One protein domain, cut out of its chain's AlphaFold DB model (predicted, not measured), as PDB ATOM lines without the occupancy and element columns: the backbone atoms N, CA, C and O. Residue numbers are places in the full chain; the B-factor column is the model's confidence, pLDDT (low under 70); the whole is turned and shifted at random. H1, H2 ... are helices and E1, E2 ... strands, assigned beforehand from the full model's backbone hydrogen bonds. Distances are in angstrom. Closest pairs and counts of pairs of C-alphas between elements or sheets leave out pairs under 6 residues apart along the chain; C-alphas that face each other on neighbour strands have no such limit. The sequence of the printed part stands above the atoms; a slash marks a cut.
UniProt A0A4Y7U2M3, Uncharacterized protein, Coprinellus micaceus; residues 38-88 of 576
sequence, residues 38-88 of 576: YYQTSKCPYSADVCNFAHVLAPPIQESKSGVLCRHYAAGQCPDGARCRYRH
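What this domain is: This is residues 38 to 88 of the 576 residues of an uncharacterized protein of Coprinellus micaceus (UniProt A0A4Y7U2M3). This is a stretch of chain with little regular structure, drawn out into two small lobes: residues 38 to 56 coil up as a loop lobe at one end, residues 66 to 88 make the other, and a thread from 57 to 65 joins them. The second lobe holds one short strand, E1, then one short helix, H1, and a loop that folds back from H1 toward E1. The printed part has 51 residues; the class is mixed, with only 8 in named elements. It is extended, with a radius of gyration of the C-alphas of 17.3 A and spans of 51 by 18 by 14 A.

How they stand to each other: Look first at H1, residues 71 to 74, and then at E1, residues 66 to 69; they meet only through their link, a tight one of 1 residue. E1 pairs with no named strand. H1 is too short for any O i to N i+4 pair; its 1 O i to N i+3 pair is within hydrogen-bond range.

Where its parts are: Find C-alpha 71 at (90.931, -23.572, 34.774); H1 runs 5.0 A to C-alpha 74. Step back to C-alpha 66 at (90.074, -20.700, 23.024), where E1 begins its 7.6 A.

The domain as a whole: The C-alphas of Val 50 and Ala 75, the two farthest apart, are 51.1 A from each other. The printed part has no cut. Confidence is under 70 at residues 60 to 64.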
ATOM      1  N   TYR A  38     101.003  -4.346   8.059       96.50
ATOM      2  CA  TYR A  38     101.050  -2.884   8.008       96.50
ATOM      3  C   TYR A  38      99.714  -2.282   7.574       96.50
ATOM      4  O   TYR A  38      99.351  -1.212   8.044       96.50
ATOM      5  N   TYR A  39      98.945  -2.977   6.736       96.56
ATOM      6  CA  TYR A  39      97.609  -2.524   6.350       96.56
ATOM      7  C   TYR A  39      96.617  -2.656   7.508       96.56
ATOM      8  O   TYR A  39      95.852  -1.735   7.762       96.56
ATOM      9  N   GLN A  40      96.713  -3.739   8.288       94.81
ATOM     10  CA  GLN A  40      95.925  -3.923   9.515       94.81
ATOM     11  C   GLN A  40      96.158  -2.817  10.558       94.81
ATOM     12  O   GLN A  40      95.299  -2.573  11.394       94.81
ATOM     13  N   THR A  41      97.308  -2.140  10.509       94.06
ATOM     14  CA  THR A  41      97.644  -1.004  11.385       94.06
ATOM     15  C   THR A  41      97.540   0.347  10.679       94.06
ATOM     16  O   THR A  41      98.072   1.320  11.202       94.06
ATOM     17  N   SER A  42      96.922   0.388   9.489       93.50
ATOM     18  CA  SER A  42      96.794   1.564   8.611       93.50
ATOM     19  C   SER A  42      98.114   2.294   8.291       93.50
ATOM     20  O   SER A  42      98.124   3.477   7.971       93.50
ATOM     21  N   LYS A  43      99.242   1.573   8.323       97.19
ATOM     22  CA  LYS A  43     100.612   2.073   8.085       97.19
ATOM     23  C   LYS A  43     101.260   1.542   6.802       97.19
ATOM     24  O   LYS A  43     102.452   1.754   6.598       97.19
ATOM     25  N   CYS A  44     100.541   0.792   5.965       97.38
ATOM     26  CA  CYS A  44     101.130   0.264   4.732       97.38
ATOM     27  C   CYS A  44     101.347   1.402   3.718       97.38
ATOM     28  O   CYS A  44     100.366   2.049   3.359       97.38
ATOM     29  N   PRO A  45     102.579   1.635   3.223       96.94
ATOM     30  CA  PRO A  45     102.850   2.683   2.236       96.94
ATOM     31  C   PRO A  45     102.489   2.275   0.798       96.94
ATOM     32  O   PRO A  45     102.546   3.100  -0.107       96.94
ATOM     33  N   TYR A  46     102.156   1.002   0.568       97.50
ATOM     34  CA  TYR A  46     101.851   0.461  -0.756       97.50
ATOM     35  C   TYR A  46     100.341   0.365  -0.977       97.50
ATOM     36  O   TYR A  46      99.591   0.144  -0.028       97.50
ATOM     37  N   SER A  47      99.888   0.487  -2.226       94.69
ATOM     38  CA  SER A  47      98.501   0.183  -2.591       94.69
ATOM     39  C   SER A  47      98.235  -1.326  -2.530       94.69
ATOM     40  O   SER A  47      99.167  -2.134  -2.550       94.69
ATOM     41  N   ALA A  48      96.959  -1.715  -2.456       92.44
ATOM     42  CA  ALA A  48      96.549  -3.119  -2.370       92.44
ATOM     43  C   ALA A  48      97.054  -3.978  -3.545       92.44
ATOM     44  O   ALA A  48      97.323  -5.160  -3.356       92.44
ATOM     45  N   ASP A  49      97.229  -3.370  -4.720       91.50
ATOM     46  CA  ASP A  49      97.677  -4.056  -5.938       91.50
ATOM     47  C   ASP A  49      99.201  -4.238  -5.999       91.50
ATOM     48  O   ASP A  49      99.698  -5.126  -6.688       91.50
ATOM     49  N   VAL A  50      99.949  -3.392  -5.280       95.25
ATOM     50  CA  VAL A  50     101.422  -3.406  -5.248       95.25
ATOM     51  C   VAL A  50     101.942  -4.152  -4.019       95.25
ATOM     52  O   VAL A  50     103.049  -4.693  -4.028       95.25
ATOM     53  N   CYS A  51     101.164  -4.195  -2.937       94.94
ATOM     54  CA  CYS A  51     101.558  -4.912  -1.738       94.94
ATOM     55  C   CYS A  51     101.551  -6.426  -1.985       94.94
ATOM     56  O   CYS A  51     100.529  -7.007  -2.323       94.94
ATOM     57  N   ASN A  52     102.668  -7.094  -1.691       94.19
ATOM     58  CA  ASN A  52     102.774  -8.560  -1.758       94.19
ATOM     59  C   ASN A  52     101.890  -9.305  -0.729       94.19
ATOM     60  O   ASN A  52     101.902 -10.537  -0.679       94.19
ATOM     61  N   PHE A  53     101.172  -8.585   0.134       95.56
ATOM     62  CA  PHE A  53     100.305  -9.128   1.175       95.56
ATOM     63  C   PHE A  53      98.876  -8.616   0.988       95.56
ATOM     64  O   PHE A  53      98.664  -7.483   0.569       95.56
ATOM     65  N   ALA A  54      97.885  -9.424   1.360       94.00
ATOM     66  CA  ALA A  54      96.483  -9.081   1.160       94.00
ATOM     67  C   ALA A  54      96.088  -7.869   2.016       94.00
ATOM     68  O   ALA A  54      96.172  -7.911   3.246       94.00
ATOM     69  N   HIS A  55      95.620  -6.799   1.385       94.00
ATOM     70  CA  HIS A  55      94.988  -5.675   2.071       94.00
ATOM     71  C   HIS A  55      93.542  -6.038   2.438       94.00
ATOM     72  O   HIS A  55      92.589  -5.555   1.842       94.00
ATOM     73  N   VAL A  56      93.385  -6.940   3.407       92.44
ATOM     74  CA  VAL A  56      92.084  -7.294   3.985       92.44
ATOM     75  C   VAL A  56      92.002  -6.625   5.348       92.44
ATOM     76  O   VAL A  56      92.819  -6.912   6.228       92.44
ATOM     77  N   LEU A  57      91.024  -5.733   5.518       86.56
ATOM     78  CA  LEU A  57      90.563  -5.297   6.832       86.56
ATOM     79  C   LEU A  57      89.905  -6.517   7.467       86.56
ATOM     80  O   LEU A  57      88.702  -6.732   7.337       86.56
ATOM     81  N   ALA A  58      90.725  -7.386   8.058       75.75
ATOM     82  CA  ALA A  58      90.193  -8.441   8.891       75.75
ATOM     83  C   ALA A  58      89.347  -7.726   9.956       75.75
ATOM     84  O   ALA A  58      89.874  -6.790  10.575       75.75
ATOM     85  N   PRO A  59      88.064  -8.098  10.143       74.81
ATOM     86  CA  PRO A  59      87.303  -7.601  11.282       74.81
ATOM     87  C   PRO A  59      88.189  -7.776  12.518       74.81
ATOM     88  O   PRO A  59      88.930  -8.771  12.551       74.81
ATOM     89  N   PRO A  60      88.212  -6.789  13.443       64.00
ATOM     90  CA  PRO A  60      89.124  -6.793  14.582       64.00
ATOM     91  C   PRO A  60      89.112  -8.204  15.119       64.00
ATOM     92  O   PRO A  60      88.025  -8.728  15.364       64.00
ATOM     93  N   ILE A  61      90.288  -8.842  15.128       54.50
ATOM     94  CA  ILE A  61      90.419 -10.224  15.563       54.50
ATOM     95  C   ILE A  61      89.852 -10.189  16.972       54.50
ATOM     96  O   ILE A  61      90.523  -9.729  17.892       54.50
ATOM     97  N   GLN A  62      88.584 -10.574  17.125       60.69
ATOM     98  CA  GLN A  62      88.060 -10.954  18.408       60.69
ATOM     99  C   GLN A  62      88.934 -12.145  18.693       60.69
ATOM    100  O   GLN A  62      88.795 -13.165  18.017       60.69
ATOM    101  N   GLU A  63      89.975 -11.915  19.499       65.25
ATOM    102  CA  GLU A  63      90.903 -12.939  19.934       65.25
ATOM    103  C   GLU A  63      89.995 -14.055  20.386       65.25
ATOM    104  O   GLU A  63      89.285 -13.903  21.381       65.25
ATOM    105  N   SER A  64      89.865 -15.079  19.544       67.88
ATOM    106  CA  SER A  64      88.868 -16.102  19.750       67.88
ATOM    107  C   SER A  64      89.398 -16.857  20.942       67.88
ATOM    108  O   SER A  64      90.283 -17.710  20.816       67.88
ATOM    109  N   LYS A  65      88.941 -16.421  22.124       76.50
ATOM    110  CA  LYS A  65      89.217 -17.040  23.408       76.50
ATOM    111  C   LYS A  65      89.041 -18.513  23.137       76.50
ATOM    112  O   LYS A  65      88.016 -18.918  22.581       76.50
ATOM    113  N   SER A  66      90.098 -19.284  23.372       84.62
ATOM    114  CA  SER A  66      90.074 -20.700  23.024       84.62
ATOM    115  C   SER A  66      88.791 -21.294  23.597       84.62
ATOM    116  O   SER A  66      88.470 -20.982  24.742       84.62
ATOM    117  N   GLY A  67      88.069 -22.133  22.846       87.88
ATOM    118  CA  GLY A  67      86.804 -22.721  23.325       87.88
ATOM    119  C   GLY A  67      86.932 -23.485  24.654       87.88
ATOM    120  O   GLY A  67      85.936 -23.811  25.288       87.88
ATOM    121  N   VAL A  68      88.165 -23.734  25.096       94.88
ATOM    122  CA  VAL A  68      88.525 -24.265  26.408       94.88
ATOM    123  C   VAL A  68      88.334 -23.206  27.506       94.88
ATOM    124  O   VAL A  68      88.901 -22.111  27.446       94.88
ATOM    125  N   LEU A  69      87.565 -23.574  28.533       95.38
ATOM    126  CA  LEU A  69      87.343 -22.785  29.747       95.38
ATOM    127  C   LEU A  69      88.645 -22.599  30.542       95.38
ATOM    128  O   LEU A  69      89.454 -23.521  30.667       95.38
ATOM    129  N   CYS A  70      88.848 -21.410  31.109       96.38
ATOM    130  CA  CYS A  70      90.006 -21.134  31.955       96.38
ATOM    131  C   CYS A  70      89.912 -21.910  33.270       96.38
ATOM    132  O   CYS A  70      89.018 -21.672  34.080       96.38
ATOM    133  N   ARG A  71      90.881 -22.791  33.529       96.19
ATOM    134  CA  ARG A  71      90.931 -23.572  34.774       96.19
ATOM    135  C   ARG A  71      91.098 -22.698  36.022       96.19
ATOM    136  O   ARG A  71      90.507 -23.002  37.049       96.19
ATOM    137  N   HIS A  72      91.875 -21.616  35.931       96.50
ATOM    138  CA  HIS A  72      92.076 -20.685  37.051       96.50
ATOM    139  C   HIS A  72      90.817 -19.872  37.349       96.50
ATOM    140  O   HIS A  72      90.489 -19.633  38.506       96.50
ATOM    141  N   TYR A  73      90.066 -19.512  36.308       96.19
ATOM    142  CA  TYR A  73      88.773 -18.862  36.478       96.19
ATOM    143  C   TYR A  73      87.724 -19.804  37.065       96.19
ATOM    144  O   TYR A  73      86.987 -19.415  37.960       96.19
ATOM    145  N   ALA A  74      87.695 -21.064  36.624       95.06
ATOM    146  CA  ALA A  74      86.822 -22.080  37.210       95.06
ATOM    147  C   ALA A  74      87.120 -22.331  38.702       95.06
ATOM    148  O   ALA A  74      86.232 -22.737  39.441       95.06
ATOM    149  N   ALA A  75      88.349 -22.059  39.154       95.56
ATOM    150  CA  ALA A  75      88.739 -22.076  40.566       95.56
ATOM    151  C   ALA A  75      88.429 -20.758  41.312       95.56
ATOM    152  O   ALA A  75      88.807 -20.610  42.469       95.56
ATOM    153  N   GLY A  76      87.779 -19.792  40.656       94.62
ATOM    154  CA  GLY A  76      87.368 -18.511  41.234       94.62
ATOM    155  C   GLY A  76      88.423 -17.405  41.193       94.62
ATOM    156  O   GLY A  76      88.135 -16.283  41.602       94.62
ATOM    157  N   GLN A  77      89.635 -17.663  40.689       95.50
ATOM    158  CA  GLN A  77      90.690 -16.649  40.669       95.50
ATOM    159  C   GLN A  77      91.618 -16.816  39.465       95.50
ATOM    160  O   GLN A  77      92.615 -17.539  39.496       95.50
ATOM    161  N   CYS A  78      91.292 -16.115  38.378       97.06
ATOM    162  CA  CYS A  78      92.190 -15.982  37.236       97.06
ATOM    163  C   CYS A  78      93.037 -14.704  37.373       97.06
ATOM    164  O   CYS A  78      92.461 -13.614  37.376       97.06
ATOM    165  N   PRO A  79      94.380 -14.795  37.432       95.88
ATOM    166  CA  PRO A  79      95.242 -13.614  37.544       95.88
ATOM    167  C   PRO A  79      95.201 -12.729  36.290       95.88
ATOM    168  O   PRO A  79      95.463 -11.533  36.368       95.88
ATOM    169  N   ASP A  80      94.836 -13.305  35.141       94.56
ATOM    170  CA  ASP A  80      94.816 -12.603  33.856       94.56
ATOM    171  C   ASP A  80      93.518 -11.806  33.621       94.56
ATOM    172  O   ASP A  80      93.436 -11.016  32.675       94.56
ATOM    173  N   GLY A  81      92.494 -11.999  34.466       90.19
ATOM    174  CA  GLY A  81      91.202 -11.316  34.363       90.19
ATOM    175  C   GLY A  81      90.606 -11.372  32.951       90.19
ATOM    176  O   GLY A  81      90.661 -12.397  32.276       90.19
ATOM    177  N   ALA A  82      90.091 -10.244  32.459       89.06
ATOM    178  CA  ALA A  82      89.511 -10.141  31.114       89.06
ATOM    179  C   ALA A  82      90.516 -10.376  29.965       89.06
ATOM    180  O   ALA A  82      90.106 -10.553  28.817       89.06
ATOM    181  N   ARG A  83      91.826 -10.371  30.257       91.75
ATOM    182  CA  ARG A  83      92.899 -10.626  29.282       91.75
ATOM    183  C   ARG A  83      93.310 -12.097  29.231       91.75
ATOM    184  O   ARG A  83      94.277 -12.423  28.542       91.75
ATOM    185  N   CYS A  84      92.614 -12.982  29.946       94.12
ATOM    186  CA  CYS A  84      92.905 -14.403  29.873       94.12
ATOM    187  C   CYS A  84      92.657 -14.935  28.458       94.12
ATOM    188  O   CYS A  84      91.645 -14.653  27.816       94.12
ATOM    189  N   ARG A  85      93.596 -15.750  27.974       94.62
ATOM    190  CA  ARG A  85      93.517 -16.406  26.661       94.62
ATOM    191  C   ARG A  85      92.392 -17.449  26.581       94.62
ATOM    192  O   ARG A  85      91.932 -17.786  25.487       94.62
ATOM    193  N   TYR A  86      92.002 -17.991  27.729       95.31
ATOM    194  CA  TYR A  86      90.958 -18.996  27.867       95.31
ATOM    195  C   TYR A  86      89.614 -18.327  28.161       95.31
ATOM    196  O   TYR A  86      89.563 -17.225  28.700       95.31
ATOM    197  N   ARG A  87      88.509 -18.986  27.809       94.62
ATOM    198  CA  ARG A  87      87.168 -18.420  28.002       94.62
ATOM    199  C   ARG A  87      86.811 -18.375  29.491       94.62
ATOM    200  O   ARG A  87      86.946 -19.398  30.168       94.62
ATOM    201  N   HIS A  88      86.322 -17.238  29.987       94.88
ATOM    202  CA  HIS A  88      85.640 -17.168  31.278       94.88
ATOM    203  C   HIS A  88      84.123 -17.139  31.026       94.88
ATOM    204  O   HIS A  88      83.668 -16.415  30.140       94.88
TER     205      HIS A  88